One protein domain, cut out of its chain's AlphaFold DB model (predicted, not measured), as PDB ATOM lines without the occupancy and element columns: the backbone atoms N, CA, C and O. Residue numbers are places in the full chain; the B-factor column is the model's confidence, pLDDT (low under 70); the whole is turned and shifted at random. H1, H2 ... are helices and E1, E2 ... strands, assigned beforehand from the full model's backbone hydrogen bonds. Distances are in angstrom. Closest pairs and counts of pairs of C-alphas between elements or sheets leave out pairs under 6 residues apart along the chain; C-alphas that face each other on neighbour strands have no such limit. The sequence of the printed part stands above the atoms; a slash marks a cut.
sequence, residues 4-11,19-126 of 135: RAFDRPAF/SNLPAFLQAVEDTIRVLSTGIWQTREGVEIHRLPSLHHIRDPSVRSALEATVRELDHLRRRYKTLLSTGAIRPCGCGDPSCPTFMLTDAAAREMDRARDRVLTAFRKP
ATOM      1  N   ARG A   4     432.508 272.737 401.735       72.56
ATOM      2  CA  ARG A   4     431.598 273.285 400.714       72.56
ATOM      3  C   ARG A   4     431.218 272.252 399.646       72.56
ATOM      4  O   ARG A   4     430.158 272.371 399.050       72.56
ATOM      5  N   ALA A   5     432.022 271.201 399.456       74.25
ATOM      6  CA  ALA A   5     431.682 270.093 398.561       74.25
ATOM      7  C   ALA A   5     430.451 269.288 399.035       74.25
ATOM      8  O   ALA A   5     429.834 268.579 398.239       74.25
ATOM      9  N   PHE A   6     430.089 269.421 400.315       77.94
ATOM     10  CA  PHE A   6     428.932 268.791 400.953       77.94
ATOM     11  C   PHE A   6     427.778 269.772 401.226       77.94
ATOM     12  O   PHE A   6     426.750 269.374 401.767       77.94
ATOM     13  N   ASP A   7     427.919 271.048 400.853       73.81
ATOM     14  CA  ASP A   7     426.893 272.089 401.017       73.81
ATOM     15  C   ASP A   7     425.821 271.975 399.918       73.81
ATOM     16  O   ASP A   7     425.688 272.833 399.048       73.81
ATOM     17  N   ARG A   8     425.138 270.824 399.874       75.50
ATOM     18  CA  ARG A   8     424.182 270.452 398.821       75.50
ATOM     19  C   ARG A   8     423.016 269.648 399.408       75.50
ATOM     20  O   ARG A   8     423.260 268.858 400.322       75.50
ATOM     21  N   PRO A   9     421.789 269.764 398.856       75.94
ATOM     22  CA  PRO A   9     420.615 269.023 399.339       75.94
ATOM     23  C   PRO A   9     420.845 267.511 399.463       75.94
ATOM     24  O   PRO A   9     420.473 266.912 400.467       75.94
ATOM     25  N   ALA A  10     421.605 266.931 398.526       82.88
ATOM     26  CA  ALA A  10     421.944 265.509 398.496       82.88
ATOM     27  C   ALA A  10     422.607 264.962 399.779       82.88
ATOM     28  O   ALA A  10     422.636 263.745 399.973       82.88
ATOM     29  N   PHE A  11     423.141 265.830 400.645       84.00
ATOM     30  CA  PHE A  11     423.787 265.469 401.910       84.00
ATOM     31  C   PHE A  11     423.058 265.989 403.158       84.00
ATOM     32  O   PHE A  11     423.572 265.803 404.258       84.00
ATOM     33  N   SER A  19     413.587 265.274 396.125       66.69
ATOM     34  CA  SER A  19     412.612 265.612 395.083       66.69
ATOM     35  C   SER A  19     413.131 265.374 393.663       66.69
ATOM     36  O   SER A  19     412.346 265.385 392.714       66.69
ATOM     37  N   ASN A  20     414.442 265.164 393.493       79.88
ATOM     38  CA  ASN A  20     415.060 264.951 392.188       79.88
ATOM     39  C   ASN A  20     416.252 263.982 392.281       79.88
ATOM     40  O   ASN A  20     417.400 264.379 392.493       79.88
ATOM     41  N   LEU A  21     415.989 262.688 392.067       82.75
ATOM     42  CA  LEU A  21     417.031 261.658 392.146       82.75
ATOM     43  C   LEU A  21     418.161 261.797 391.096       82.75
ATOM     44  O   LEU A  21     419.318 261.529 391.434       82.75
ATOM     45  N   PRO A  22     417.906 262.252 389.851       82.75
ATOM     46  CA  PRO A  22     418.980 262.611 388.924       82.75
ATOM     47  C   PRO A  22     419.910 263.701 389.474       82.75
ATOM     48  O   PRO A  22     421.133 263.570 389.390       82.75
ATOM     49  N   ALA A  23     419.354 264.752 390.084       84.31
ATOM     50  CA  ALA A  23     420.142 265.811 390.707       84.31
ATOM     51  C   ALA A  23     420.937 265.297 391.916       84.31
ATOM     52  O   ALA A  23     422.090 265.700 392.090       84.31
ATOM     53  N   PHE A  24     420.367 264.376 392.697       87.94
ATOM     54  CA  PHE A  24     421.073 263.683 393.774       87.94
ATOM     55  C   PHE A  24     422.305 262.928 393.255       87.94
ATOM     56  O   PHE A  24     423.412 263.142 393.752       87.94
ATOM     57  N   LEU A  25     422.145 262.082 392.227       88.88
ATOM     58  CA  LEU A  25     423.261 261.314 391.667       88.88
ATOM     59  C   LEU A  25     424.356 262.239 391.123       88.88
ATOM     60  O   LEU A  25     425.535 262.024 391.405       88.88
ATOM     61  N   GLN A  26     423.961 263.289 390.399       88.00
ATOM     62  CA  GLN A  26     424.895 264.285 389.880       88.00
ATOM     63  C   GLN A  26     425.668 264.966 391.013       88.00
ATOM     64  O   GLN A  26     426.885 265.120 390.927       88.00
ATOM     65  N   ALA A  27     424.988 265.336 392.102       88.12
ATOM     66  CA  ALA A  27     425.629 265.958 393.252       88.12
ATOM     67  C   ALA A  27     426.687 265.042 393.885       88.12
ATOM     68  O   ALA A  27     427.767 265.531 394.216       88.12
ATOM     69  N   VAL A  28     426.415 263.735 393.999       90.31
ATOM     70  CA  VAL A  28     427.380 262.735 394.491       90.31
ATOM     71  C   VAL A  28     428.588 262.618 393.554       90.31
ATOM     72  O   VAL A  28     429.728 262.661 394.020       90.31
ATOM     73  N   GLU A  29     428.366 262.501 392.242       90.25
ATOM     74  CA  GLU A  29     429.442 262.382 391.244       90.25
ATOM     75  C   GLU A  29     430.332 263.630 391.196       90.25
ATOM     76  O   GLU A  29     431.561 263.531 391.146       90.25
ATOM     77  N   ASP A  30     429.728 264.808 391.292       86.75
ATOM     78  CA  ASP A  30     430.451 266.070 391.367       86.75
ATOM     79  C   ASP A  30     431.282 266.174 392.651       86.75
ATOM     80  O   ASP A  30     432.431 266.607 392.593       86.75
ATOM     81  N   THR A  31     430.757 265.748 393.804       87.88
ATOM     82  CA  THR A  31     431.522 265.749 395.060       87.88
ATOM     83  C   THR A  31     432.714 264.790 394.984       87.88
ATOM     84  O   THR A  31     433.808 265.159 395.413       87.88
ATOM     85  N   ILE A  32     432.564 263.608 394.369       88.94
ATOM     86  CA  ILE A  32     433.692 262.694 394.098       88.94
ATOM     87  C   ILE A  32     434.763 263.398 393.262       88.94
ATOM     88  O   ILE A  32     435.947 263.344 393.613       88.94
ATOM     89  N   ARG A  33     434.360 264.076 392.177       85.62
ATOM     90  CA  ARG A  33     435.281 264.818 391.306       85.62
ATOM     91  C   ARG A  33     436.033 265.876 392.105       85.62
ATOM     92  O   ARG A  33     437.258 265.872 392.085       85.62
ATOM     93  N   VAL A  34     435.312 266.708 392.857       84.88
ATOM     94  CA  VAL A  34     435.882 267.789 393.674       84.88
ATOM     95  C   VAL A  34     436.910 267.259 394.667       84.88
ATOM     96  O   VAL A  34     438.009 267.800 394.745       84.88
ATOM     97  N   LEU A  35     436.590 266.199 395.412       82.69
ATOM     98  CA  LEU A  35     437.521 265.635 396.393       82.69
ATOM     99  C   LEU A  35     438.748 264.996 395.730       82.69
ATOM    100  O   LEU A  35     439.849 265.087 396.268       82.69
ATOM    101  N   SER A  36     438.579 264.383 394.557       81.19
ATOM    102  CA  SER A  36     439.672 263.693 393.864       81.19
ATOM    103  C   SER A  36     440.622 264.665 393.164       81.19
ATOM    104  O   SER A  36     441.840 264.534 393.270       81.19
ATOM    105  N   THR A  37     440.084 265.663 392.458       75.75
ATOM    106  CA  THR A  37     440.871 266.572 391.610       75.75
ATOM    107  C   THR A  37     441.168 267.910 392.280       75.75
ATOM    108  O   THR A  37     442.075 268.621 391.852       75.75
ATOM    109  N   GLY A  38     440.422 268.269 393.326       72.25
ATOM    110  CA  GLY A  38     440.426 269.609 393.911       72.25
ATOM    111  C   GLY A  38     439.699 270.652 393.055       72.25
ATOM    112  O   GLY A  38     439.619 271.805 393.461       72.25
ATOM    113  N   ILE A  39     439.166 270.294 391.883       73.50
ATOM    114  CA  ILE A  39     438.524 271.248 390.975       73.50
ATOM    115  C   ILE A  39     437.021 271.257 391.244       73.50
ATOM    116  O   ILE A  39     436.338 270.249 391.044       73.50
ATOM    117  N   TRP A  40     436.495 272.404 391.669       71.81
ATOM    118  CA  TRP A  40     435.062 272.632 391.778       71.81
ATOM    119  C   TRP A  40     434.563 273.407 390.568       71.81
ATOM    120  O   TRP A  40     434.951 274.553 390.371       71.81
ATOM    121  N   GLN A  41     433.696 272.776 389.773       70.56
ATOM    122  CA  GLN A  41     433.085 273.359 388.580       70.56
ATOM    123  C   GLN A  41     431.562 273.495 388.701       70.56
ATOM    124  O   GLN A  41     430.926 272.775 389.480       70.56
ATOM    125  N   THR A  42     430.985 274.409 387.915       66.81
ATOM    126  CA  THR A  42     429.549 274.436 387.604       66.81
ATOM    127  C   THR A  42     429.175 273.229 386.739       66.81
ATOM    128  O   THR A  42     430.043 272.504 386.244       66.81
ATOM    129  N   ARG A  43     427.871 273.018 386.518       60.25
ATOM    130  CA  ARG A  43     427.387 271.976 385.598       60.25
ATOM    131  C   ARG A  43     427.879 272.188 384.162       60.25
ATOM    132  O   ARG A  43     428.090 271.204 383.466       60.25
ATOM    133  N   GLU A  44     428.118 273.433 383.744       65.38
ATOM    134  CA  GLU A  44     428.685 273.757 382.426       65.38
ATOM    135  C   GLU A  44     430.224 273.659 382.370       65.38
ATOM    136  O   GLU A  44     430.828 274.028 381.368       65.38
ATOM    137  N   GLY A  45     430.884 273.172 383.430       62.75
ATOM    138  CA  GLY A  45     432.341 272.996 383.464       62.75
ATOM    139  C   GLY A  45     433.134 274.256 383.825       62.75
ATOM    140  O   GLY A  45     434.365 274.232 383.783       62.75
ATOM    141  N   VAL A  46     432.470 275.346 384.222       69.38
ATOM    142  CA  VAL A  46     433.146 276.584 384.640       69.38
ATOM    143  C   VAL A  46     433.776 276.377 386.010       69.38
ATOM    144  O   VAL A  46     433.079 276.025 386.958       69.38
ATOM    145  N   GLU A  47     435.088 276.583 386.140       70.44
ATOM    146  CA  GLU A  47     435.780 276.470 387.427       70.44
ATOM    147  C   GLU A  47     435.308 277.569 388.389       70.44
ATOM    148  O   GLU A  47     435.443 278.758 388.119       70.44
ATOM    149  N   ILE A  48     434.737 277.155 389.519       66.25
ATOM    150  CA  ILE A  48     434.257 278.028 390.594       66.25
ATOM    151  C   ILE A  48     435.383 278.258 391.604       66.25
ATOM    152  O   ILE A  48     435.615 279.382 392.038       66.25
ATOM    153  N   HIS A  49     436.073 277.186 392.006       62.50
ATOM    154  CA  HIS A  49     437.145 277.236 392.998       62.50
ATOM    155  C   HIS A  49     438.087 276.034 392.887       62.50
ATOM    156  O   HIS A  49     437.660 274.908 392.624       62.50
ATOM    157  N   ARG A  50     439.359 276.260 393.231       61.06
ATOM    158  CA  ARG A  50     440.358 275.208 393.417       61.06
ATOM    159  C   ARG A  50     440.557 274.930 394.905       61.06
ATOM    160  O   ARG A  50     441.024 275.784 395.656       61.06
ATOM    161  N   LEU A  51     440.176 273.738 395.341       63.09
ATOM    162  CA  LEU A  51     440.527 273.181 396.642       63.09
ATOM    163  C   LEU A  51     441.884 272.465 396.541       63.09
ATOM    164  O   LEU A  51     442.253 272.007 395.456       63.09
ATOM    165  N   PRO A  52     442.637 272.329 397.649       59.75
ATOM    166  CA  PRO A  52     443.808 271.463 397.666       59.75
ATOM    167  C   PRO A  52     443.374 270.055 397.251       59.75
ATOM    168  O   PRO A  52     442.523 269.453 397.908       59.75
ATOM    169  N   SER A  53     443.917 269.545 396.145       63.75
ATOM    170  CA  SER A  53     443.654 268.162 395.738       63.75
ATOM    171  C   SER A  53     444.233 267.191 396.770       63.75
ATOM    172  O   SER A  53     445.152 267.553 397.508       63.75
ATOM    173  N   LEU A  54     443.755 265.943 396.786       64.88
ATOM    174  CA  LEU A  54     444.294 264.875 397.646       64.88
ATOM    175  C   LEU A  54     445.830 264.790 397.614       64.88
ATOM    176  O   LEU A  54     446.461 264.546 398.639       64.88
ATOM    177  N   HIS A  55     446.437 265.052 396.455       64.12
ATOM    178  CA  HIS A  55     447.889 265.027 396.260       64.12
ATOM    179  C   HIS A  55     448.641 266.171 396.957       64.12
ATOM    180  O   HIS A  55     449.831 266.038 397.226       64.12
ATOM    181  N   HIS A  56     447.969 267.282 397.265       66.19
ATOM    182  CA  HIS A  56     448.556 268.425 397.970       66.19
ATOM    183  C   HIS A  56     448.425 268.322 399.497       66.19
ATOM    184  O   HIS A  56     448.976 269.153 400.221       66.19
ATOM    185  N   ILE A  57     447.713 267.312 400.004       71.06
ATOM    186  CA  ILE A  57     447.503 267.108 401.437       71.06
ATOM    187  C   ILE A  57     448.694 266.342 402.010       71.06
ATOM    188  O   ILE A  57     448.913 265.171 401.703       71.06
ATOM    189  N   ARG A  58     449.472 267.031 402.850       72.56
ATOM    190  CA  ARG A  58     450.686 266.487 403.477       72.56
ATOM    191  C   ARG A  58     450.406 265.639 404.713       72.56
ATOM    192  O   ARG A  58     451.220 264.785 405.036       72.56
ATOM    193  N   ASP A  59     449.283 265.874 405.390       77.75
ATOM    194  CA  ASP A  59     448.884 265.102 406.566       77.75
ATOM    195  C   ASP A  59     448.333 263.724 406.134       77.75
ATOM    196  O   ASP A  59     447.277 263.662 405.488       77.75
ATOM    197  N   PRO A  60     449.009 262.611 406.481       78.50
ATOM    198  CA  PRO A  60     448.583 261.270 406.081       78.50
ATOM    199  C   PRO A  60     447.221 260.862 406.658       78.50
ATOM    200  O   PRO A  60     446.492 260.093 406.025       78.50
ATOM    201  N   SER A  61     446.862 261.375 407.838       78.62
ATOM    202  CA  SER A  61     445.590 261.080 408.501       78.62
ATOM    203  C   SER A  61     444.425 261.758 407.778       78.62
ATOM    204  O   SER A  61     443.425 261.109 407.456       78.62
ATOM    205  N   VAL A  62     444.596 263.033 407.412       78.50
ATOM    206  CA  VAL A  62     443.613 263.800 406.635       78.50
ATOM    207  C   VAL A  62     443.451 263.197 405.244       78.50
ATOM    208  O   VAL A  62     442.324 263.013 404.776       78.50
ATOM    209  N   ARG A  63     444.562 262.829 404.595       80.88
ATOM    210  CA  ARG A  63     444.542 262.167 403.288       80.88
ATOM    211  C   ARG A  63     443.786 260.838 403.340       80.88
ATOM    212  O   ARG A  63     442.863 260.643 402.553       80.88
ATOM    213  N   SER A  64     444.113 259.967 404.294       84.12
ATOM    214  CA  SER A  64     443.457 258.659 404.449       84.12
ATOM    215  C   SER A  64     441.951 258.789 404.683       84.12
ATOM    216  O   SER A  64     441.157 258.005 404.159       84.12
ATOM    217  N   ALA A  65     441.533 259.796 405.450       83.25
ATOM    218  CA  ALA A  65     440.123 260.040 405.708       83.25
ATOM    219  C   ALA A  65     439.370 260.590 404.485       83.25
ATOM    220  O   ALA A  65     438.225 260.205 404.237       83.25
ATOM    221  N   LEU A  66     440.003 261.440 403.675       82.62
ATOM    222  CA  LEU A  66     439.422 261.888 402.409       82.62
ATOM    223  C   LEU A  66     439.348 260.751 401.384       82.62
ATOM    224  O   LEU A  66     438.322 260.599 400.728       82.62
ATOM    225  N   GLU A  67     440.365 259.890 401.303       87.19
ATOM    226  CA  GLU A  67     440.325 258.669 400.485       87.19
ATOM    227  C   GLU A  67     439.215 257.707 400.953       87.19
ATOM    228  O   GLU A  67     438.529 257.090 400.137       87.19
ATOM    229  N   ALA A  68     438.980 257.584 402.264       90.69
ATOM    230  CA  ALA A  68     437.826 256.857 402.800       90.69
ATOM    231  C   ALA A  68     436.494 257.515 402.400       90.69
ATOM    232  O   ALA A  68     435.581 256.825 401.962       90.69
ATOM    233  N   THR A  69     436.408 258.844 402.468       90.50
ATOM    234  CA  THR A  69     435.211 259.594 402.065       90.50
ATOM    235  C   THR A  69     434.884 259.380 400.586       90.50
ATOM    236  O   THR A  69     433.737 259.102 400.244       90.50
ATOM    237  N   VAL A  70     435.887 259.456 399.704       90.50
ATOM    238  CA  VAL A  70     435.718 259.186 398.268       90.50
ATOM    239  C   VAL A  70     435.229 257.758 398.042       90.50
ATOM    240  O   VAL A  70     434.290 257.564 397.276       90.50
ATOM    241  N   ARG A  71     435.788 256.767 398.749       93.31
ATOM    242  CA  ARG A  71     435.324 255.371 398.666       93.31
ATOM    243  C   ARG A  71     433.862 255.204 399.083       93.31
ATOM    244  O   ARG A  71     433.130 254.492 398.393       93.31
ATOM    245  N   GLU A  72     433.429 255.860 400.158       95.25
ATOM    246  CA  GLU A  72     432.029 255.813 400.606       95.25
ATOM    247  C   GLU A  72     431.084 256.519 399.623       95.25
ATOM    248  O   GLU A  72     430.004 256.004 399.340       95.25
ATOM    249  N   LEU A  73     431.490 257.649 399.029       93.88
ATOM    250  CA  LEU A  73     430.709 258.313 397.976       93.88
ATOM    251  C   LEU A  73     430.543 257.401 396.756       93.88
ATOM    252  O   LEU A  73     429.465 257.301 396.169       93.88
ATOM    253  N   ASP A  74     431.609 256.694 396.395       94.38
ATOM    254  CA  ASP A  74     431.595 255.737 395.301       94.38
ATOM    255  C   ASP A  74     430.687 254.536 395.600       94.38
ATOM    256  O   ASP A  74     429.985 254.036 394.717       94.38
ATOM    257  N   HIS A  75     430.662 254.090 396.858       95.69
ATOM    258  CA  HIS A  75     429.741 253.064 397.334       95.69
ATOM    259  C   HIS A  75     428.284 253.545 397.278       95.69
ATOM    260  O   HIS A  75     427.438 252.826 396.747       95.69
ATOM    261  N   LEU A  76     427.995 254.763 397.747       94.50
ATOM    262  CA  LEU A  76     426.675 255.399 397.663       94.50
ATOM    263  C   LEU A  76     426.181 255.465 396.211       94.50
ATOM    264  O   LEU A  76     425.069 255.037 395.902       94.50
ATOM    265  N   ARG A  77     427.046 255.921 395.297       94.69
ATOM    266  CA  ARG A  77     426.773 255.971 393.856       94.69
ATOM    267  C   ARG A  77     426.454 254.595 393.276       94.69
ATOM    268  O   ARG A  77     425.481 254.449 392.534       94.69
ATOM    269  N   ARG A  78     427.268 253.581 393.585       95.12
ATOM    270  CA  ARG A  78     427.030 252.204 393.122       95.12
ATOM    271  C   ARG A  78     425.712 251.665 393.666       95.12
ATOM    272  O   ARG A  78     424.950 251.085 392.897       95.12
ATOM    273  N   ARG A  79     425.408 251.908 394.946       94.94
ATOM    274  CA  ARG A  79     424.167 251.433 395.560       94.94
ATOM    275  C   ARG A  79     422.936 252.035 394.900       94.94
ATOM    276  O   ARG A  79     422.025 251.288 394.556       94.94
ATOM    277  N   TYR A  80     422.954 253.337 394.632       92.94
ATOM    278  CA  TYR A  80     421.899 254.002 393.871       92.94
ATOM    279  C   TYR A  80     421.660 253.330 392.507       92.94
ATOM    280  O   TYR A  80     420.530 252.970 392.179       92.94
ATOM    281  N   LYS A  81     422.730 253.078 391.735       93.25
ATOM    282  CA  LYS A  81     422.635 252.416 390.420       93.25
ATOM    283  C   LYS A  81     422.079 250.989 390.522       93.25
ATOM    284  O   LYS A  81     421.267 250.601 389.688       93.25
ATOM    285  N   THR A  82     422.452 250.231 391.555       95.06
ATOM    286  CA  THR A  82     421.884 248.896 391.818       95.06
ATOM    287  C   THR A  82     420.397 248.953 392.177       95.06
ATOM    288  O   THR A  82     419.613 248.122 391.725       95.06
ATOM    289  N   LEU A  83     419.978 249.923 392.991       93.44
ATOM    290  CA  LEU A  83     418.570 250.078 393.364       93.44
ATOM    291  C   LEU A  83     417.705 250.489 392.163       93.44
ATOM    292  O   LEU A  83     416.574 250.020 392.051       93.44
ATOM    293  N   LEU A  84     418.255 251.276 391.232       91.50
ATOM    294  CA  LEU A  84     417.624 251.534 389.935       91.50
ATOM    295  C   LEU A  84     417.507 250.264 389.086       91.50
ATOM    296  O   LEU A  84     416.429 249.954 388.591       91.50
ATOM    297  N   SER A  85     418.595 249.500 388.932       92.56
ATOM    298  CA  SER A  85     418.589 248.307 388.074       92.56
ATOM    299  C   SER A  85     417.678 247.194 388.594       92.56
ATOM    300  O   SER A  85     417.184 246.387 387.816       92.56
ATOM    301  N   THR A  86     417.467 247.134 389.909       93.81
ATOM    302  CA  THR A  86     416.567 246.166 390.562       93.81
ATOM    303  C   THR A  86     415.116 246.650 390.638       93.81
ATOM    304  O   THR A  86     414.251 245.895 391.074       93.81
ATOM    305  N   GLY A  87     414.830 247.895 390.238       91.44
ATOM    306  CA  GLY A  87     413.497 248.501 390.318       91.44
ATOM    307  C   GLY A  87     413.057 248.903 391.731       91.44
ATOM    308  O   GLY A  87     411.928 249.360 391.912       91.44
ATOM    309  N   ALA A  88     413.934 248.767 392.733       92.06
ATOM    310  CA  ALA A  88     413.689 249.218 394.103       92.06
ATOM    311  C   ALA A  88     413.622 250.754 394.211       92.06
ATOM    312  O   ALA A  88     412.965 251.275 395.116       92.06
ATOM    313  N   ILE A  89     414.285 251.447 393.281       91.38
ATOM    314  CA  ILE A  89     414.046 252.838 392.891       91.38
ATOM    315  C   ILE A  89     413.601 252.802 391.428       91.38
ATOM    316  O   ILE A  89     414.252 252.166 390.601       91.38
ATOM    317  N   ARG A  90     412.514 253.486 391.085       90.00
ATOM    318  CA  ARG A  90     412.007 253.536 389.707       90.00
ATOM    319  C   ARG A  90     411.337 254.873 389.401       90.00
ATOM    320  O   ARG A  90     410.796 255.481 390.324       90.00
ATOM    321  N   PRO A  91     411.337 255.333 388.139       86.69
ATOM    322  CA  PRO A  91     410.553 256.496 387.745       86.69
ATOM    323  C   PRO A  91     409.074 256.327 388.097       86.69
ATOM    324  O   PRO A  91     408.559 255.205 388.189       86.69
ATOM    325  N   CYS A  92     408.385 257.448 388.280       85.56
ATOM    326  CA  CYS A  92     406.936 257.467 388.407       85.56
ATOM    327  C   CYS A  92     406.281 256.761 387.209       85.56
ATOM    328  O   CYS A  92     406.643 256.985 386.056       85.56
ATOM    329  N   GLY A  93     405.277 255.927 387.479       84.69
ATOM    330  CA  GLY A  93     404.544 255.179 386.453       84.69
ATOM    331  C   GLY A  93     403.556 256.012 385.630       84.69
ATOM    332  O   GLY A  93     402.725 255.431 384.944       84.69
ATOM    333  N   CYS A  94     403.606 257.344 385.709       88.06
ATOM    334  CA  CYS A  94     402.672 258.246 385.024       88.06
ATOM    335  C   CYS A  94     402.850 258.307 383.496       88.06
ATOM    336  O   CYS A  94     402.021 258.903 382.818       88.06
ATOM    337  N   GLY A  95     403.915 257.706 382.955       83.94
ATOM    338  CA  GLY A  95     404.189 257.673 381.514       83.94
ATOM    339  C   GLY A  95     404.815 258.952 380.952       83.94
ATOM    340  O   GLY A  95     405.170 258.972 379.777       83.94
ATOM    341  N   ASP A  96     404.999 259.989 381.772       84.44
ATOM    342  CA  ASP A  96     405.712 261.207 381.390       84.44
ATOM    343  C   ASP A  96     407.231 261.029 381.598       84.44
ATOM    344  O   ASP A  96     407.684 260.905 382.742       84.44
ATOM    345  N   PRO A  97     408.044 261.031 380.524       78.94
ATOM    346  CA  PRO A  97     409.497 260.901 380.623       78.94
ATOM    347  C   PRO A  97     410.176 262.110 381.284       78.94
ATOM    348  O   PRO A  97     411.334 262.006 381.683       78.94
ATOM    349  N   SER A  98     409.482 263.245 381.408       80.69
ATOM    350  CA  SER A  98     409.961 264.442 382.104       80.69
ATOM    351  C   SER A  98     409.579 264.481 383.587       80.69
ATOM    352  O   SER A  98     410.021 265.377 384.307       80.69
ATOM    353  N   CYS A  99     408.814 263.494 384.071       81.62
ATOM    354  CA  CYS A  99     408.405 263.427 385.466       81.62
ATOM    355  C   CYS A  99     409.634 263.261 386.381       81.62
ATOM    356  O   CYS A  99     410.300 262.223 386.334       81.62
ATOM    357  N   PRO A 100     409.925 264.228 387.271       76.00
ATOM    358  CA  PRO A 100     411.075 264.139 388.169       76.00
ATOM    359  C   PRO A 100     410.815 263.213 389.364       76.00
ATOM    360  O   PRO A 100     411.712 262.990 390.173       76.00
ATOM    361  N   THR A 101     409.587 262.698 389.499       81.56
ATOM    362  CA  THR A 101     409.158 261.893 390.643       81.56
ATOM    363  C   THR A 101     409.650 260.463 390.499       81.56
ATOM    364  O   THR A 101     409.476 259.827 389.458       81.56
ATOM    365  N   PHE A 102     410.200 259.927 391.583       84.75
ATOM    366  CA  PHE A 102     410.601 258.533 391.678       84.75
ATOM    367  C   PHE A 102     409.823 257.835 392.782       84.75
ATOM    368  O   PHE A 102     409.541 258.400 393.834       84.75
ATOM    369  N   MET A 103     409.507 256.576 392.528       86.94
ATOM    370  CA  MET A 103     408.948 255.661 393.506       86.94
ATOM    371  C   MET A 103     410.094 254.839 394.084       86.94
ATOM    372  O   MET A 103     410.919 254.302 393.340       86.94
ATOM    373  N   LEU A 104     410.128 254.704 395.403       90.00
ATOM    374  CA  LEU A 104     411.107 253.875 396.087       90.00
ATOM    375  C   LEU A 104     410.463 253.114 397.240       90.00
ATOM    376  O   LEU A 104     409.454 253.533 397.800       90.00
ATOM    377  N   THR A 105     411.053 251.978 397.587       89.75
ATOM    378  CA  THR A 105     410.651 251.239 398.789       89.75
ATOM    379  C   THR A 105     411.263 251.874 400.039       89.75
ATOM    380  O   THR A 105     412.365 252.423 399.987       89.75
ATOM    381  N   ASP A 106     410.618 251.717 401.196       89.62
ATOM    382  CA  ASP A 106     411.192 252.161 402.476       89.62
ATOM    383  C   ASP A 106     412.554 251.520 402.766       89.62
ATOM    384  O   ASP A 106     413.431 252.125 403.383       89.62
ATOM    385  N   ALA A 107     412.746 250.275 402.320       90.88
ATOM    386  CA  ALA A 107     414.019 249.578 402.441       90.88
ATOM    387  C   ALA A 107     415.118 250.273 401.624       90.88
ATOM    388  O   ALA A 107     416.198 250.520 402.162       90.88
ATOM    389  N   ALA A 108     414.824 250.640 400.372       91.38
ATOM    390  CA  ALA A 108     415.743 251.383 399.515       91.38
ATOM    391  C   ALA A 108     416.083 252.756 400.112       91.38
ATOM    392  O   ALA A 108     417.249 253.144 400.122       91.38
ATOM    393  N   ALA A 109     415.093 253.452 400.674       90.38
ATOM    394  CA  ALA A 109     415.307 254.752 401.300       90.38
ATOM    395  C   ALA A 109     416.258 254.671 402.498       90.38
ATOM    396  O   ALA A 109     417.299 255.325 402.514       90.38
ATOM    397  N   ARG A 110     415.956 253.781 403.453       91.75
ATOM    398  CA  ARG A 110     416.807 253.556 404.632       91.75
ATOM    399  C   ARG A 110     418.216 253.132 404.250       91.75
ATOM    400  O   ARG A 110     419.175 253.461 404.938       91.75
ATOM    401  N   GLU A 111     418.359 252.349 403.190       93.69
ATOM    402  CA  GLU A 111     419.668 251.914 402.730       93.69
ATOM    403  C   GLU A 111     420.498 253.053 402.136       93.69
ATOM    404  O   GLU A 111     421.695 253.149 402.424       93.69
ATOM    405  N   MET A 112     419.868 253.930 401.357       93.94
ATOM    406  CA  MET A 112     420.511 255.126 400.823       93.94
ATOM    407  C   MET A 112     420.905 256.102 401.933       93.94
ATOM    408  O   MET A 112     422.037 256.584 401.926       93.94
ATOM    409  N   ASP A 113     420.044 256.314 402.933       92.31
ATOM    410  CA  ASP A 113     420.373 257.133 404.105       92.31
ATOM    411  C   ASP A 113     421.533 256.537 404.913       92.31
ATOM    412  O   ASP A 113     422.491 257.240 405.225       92.31
ATOM    413  N   ARG A 114     421.559 255.215 405.138       92.62
ATOM    414  CA  ARG A 114     422.706 254.546 405.786       92.62
ATOM    415  C   ARG A 114     424.006 254.707 405.002       92.62
ATOM    416  O   ARG A 114     425.073 254.833 405.599       92.62
ATOM    417  N   ALA A 115     423.952 254.630 403.673       92.88
ATOM    418  CA  ALA A 115     425.127 254.844 402.834       92.88
ATOM    419  C   ALA A 115     425.598 256.306 402.895       92.88
ATOM    420  O   ALA A 115     426.798 256.563 402.976       92.88
ATOM    421  N   ARG A 116     424.663 257.259 402.939       91.31
ATOM    422  CA  ARG A 116     424.948 258.684 403.125       91.31
ATOM    423  C   ARG A 116     425.567 258.974 404.496       91.31
ATOM    424  O   ARG A 116     426.563 259.690 404.569       91.31
ATOM    425  N   ASP A 117     425.071 258.356 405.562       90.25
ATOM    426  CA  ASP A 117     425.639 258.497 406.908       90.25
ATOM    427  C   ASP A 117     427.087 258.016 406.989       90.25
ATOM    428  O   ASP A 117     427.914 258.643 407.659       90.25
ATOM    429  N   ARG A 118     427.437 256.939 406.271       92.38
ATOM    430  CA  ARG A 118     428.831 256.479 406.178       92.38
ATOM    431  C   ARG A 118     429.729 257.523 405.523       92.38
ATOM    432  O   ARG A 118     430.815 257.786 406.039       92.38
ATOM    433  N   VAL A 119     429.256 258.166 404.452       90.94
ATOM    434  CA  VAL A 119     429.964 259.276 403.796       90.94
ATOM    435  C   VAL A 119     430.202 260.425 404.776       90.94
ATOM    436  O   VAL A 119     431.342 260.860 404.952       90.94
ATOM    437  N   LEU A 120     429.145 260.900 405.440       88.44
ATOM    438  CA  LEU A 120     429.235 262.027 406.371       88.44
ATOM    439  C   LEU A 120     430.142 261.700 407.562       88.44
ATOM    440  O   LEU A 120     430.966 262.521 407.963       88.44
ATOM    441  N   THR A 121     430.051 260.481 408.092       88.19
ATOM    442  CA  THR A 121     430.900 260.005 409.191       88.19
ATOM    443  C   THR A 121     432.369 259.936 408.780       88.19
ATOM    444  O   THR A 121     433.237 260.381 409.534       88.19
ATOM    445  N   ALA A 122     432.668 259.414 407.585       87.00
ATOM    446  CA  ALA A 122     434.031 259.365 407.060       87.00
ATOM    447  C   ALA A 122     434.630 260.772 406.911       87.00
ATOM    448  O   ALA A 122     435.785 260.987 407.281       87.00
ATOM    449  N   PHE A 123     433.827 261.734 406.451       84.00
ATOM    450  CA  PHE A 123     434.275 263.107 406.243       84.00
ATOM    451  C   PHE A 123     434.434 263.915 407.542       84.00
ATOM    452  O   PHE A 123     435.330 264.752 407.634       84.00
ATOM    453  N   ARG A 124     433.615 263.658 408.571       82.94
ATOM    454  CA  ARG A 124     433.717 264.343 409.877       82.94
ATOM    455  C   ARG A 124     434.974 263.979 410.665       82.94
ATOM    456  O   ARG A 124     435.479 264.821 411.396       82.94
ATOM    457  N   LYS A 125     435.504 262.756 410.520       76.50
ATOM    458  CA  LYS A 125     436.708 262.298 411.249       76.50
ATOM    459  C   LYS A 125     437.897 263.282 411.175       76.50
ATOM    460  O   LYS A 125     438.437 263.606 412.227       76.50
ATOM    461  N   PRO A 126     438.313 263.770 409.991       70.31
ATOM    462  CA  PRO A 126     439.406 264.740 409.849       70.31
ATOM    463  C   PRO A 126     438.960 266.204 409.995       70.31
ATOM    464  O   PRO A 126     439.807 267.086 410.097       70.31
TER     465      PRO A 126
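Overview. This is residues 4 to 11 and 19 to 126 of the 135 residues of an uncharacterized protein of Rhizobium loti (UniProt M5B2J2). Three long helices run lengthwise, H2 packing along both H1 and H3 and running opposite ways to each, while H1 and H3 stay apart. A small two-stranded hairpin lies toward each end of this elongated body: E1 and E2 follow the end of H1, and E3 and E4 join H2 to H3 at the other end. The printed part has 116 residues, with three named helices and four named strands in the order H1, E1, E2, H2, E3, E4, H3; each pair of strands is an antiparallel sheet, and the class is mostly helix. It is only just compact, close to loose, with a radius of gyration of the C-alphas of 15.7 A, and spans 51 by 31 by 20 A.

Arrangement. After residues 4 to 11 and the cut comes H1, residues 21 to 37. A tight link leads to the hairpin of E1, residues 39 to 41, and E2, residues 47 to 50, where N 40 and O 49 are 2.9 A apart and N 48 and O 40 are 2.7 A apart, within hydrogen-bond range. The closest C-alphas of H1 and E1 are those of Val 34 and Trp 40, 5.3 A apart. H2, residues 60 to 85, touches H1 at a shallow tilt of 26 degrees, opposite ways; their closest C-alphas are those of Ile 32 and Val 70, 5.8 A apart. E3, residues 89 to 91, and E4, residues 102 to 104, form the second hairpin, with N 103 and O 90 2.8 A apart, within hydrogen-bond range. H3, residues 106 to 124, touches H2 at a shallow tilt of 14 degrees, opposite ways; their closest C-alphas are those of Thr 69 and Ala 122, 5.1 A apart. H1 and H3 are apart. In H1, H2 and H3 every O i to N i+4 pair is within hydrogen-bond range.

Along the chain. H1 begins at C-alpha 21, (417.031, 261.658, 392.146), and is 24.3 A long from first to last C-alpha. E1 measures 6.3 A and E2 7.6 A. H2 is 37.3 A long and begins at C-alpha 60, (448.583, 261.270, 406.081). E3 measures 7.2 A and E4 6.4 A. H3 is 26.7 A long and ends at C-alpha 124, (433.717, 264.343, 409.877).

Size, cuts and confidence. The C-alphas of Arg 58 and Gly 95, the two farthest apart, are 52.2 A from each other. Residues 12 to 18 are not printed; C-alphas 11 and 19 are 13.1 A apart across the cut. No link between named elements is long. The mean pLDDT of the printed part is 82.9, with residues 19, 42 to 46 and 48 to 56 under 70.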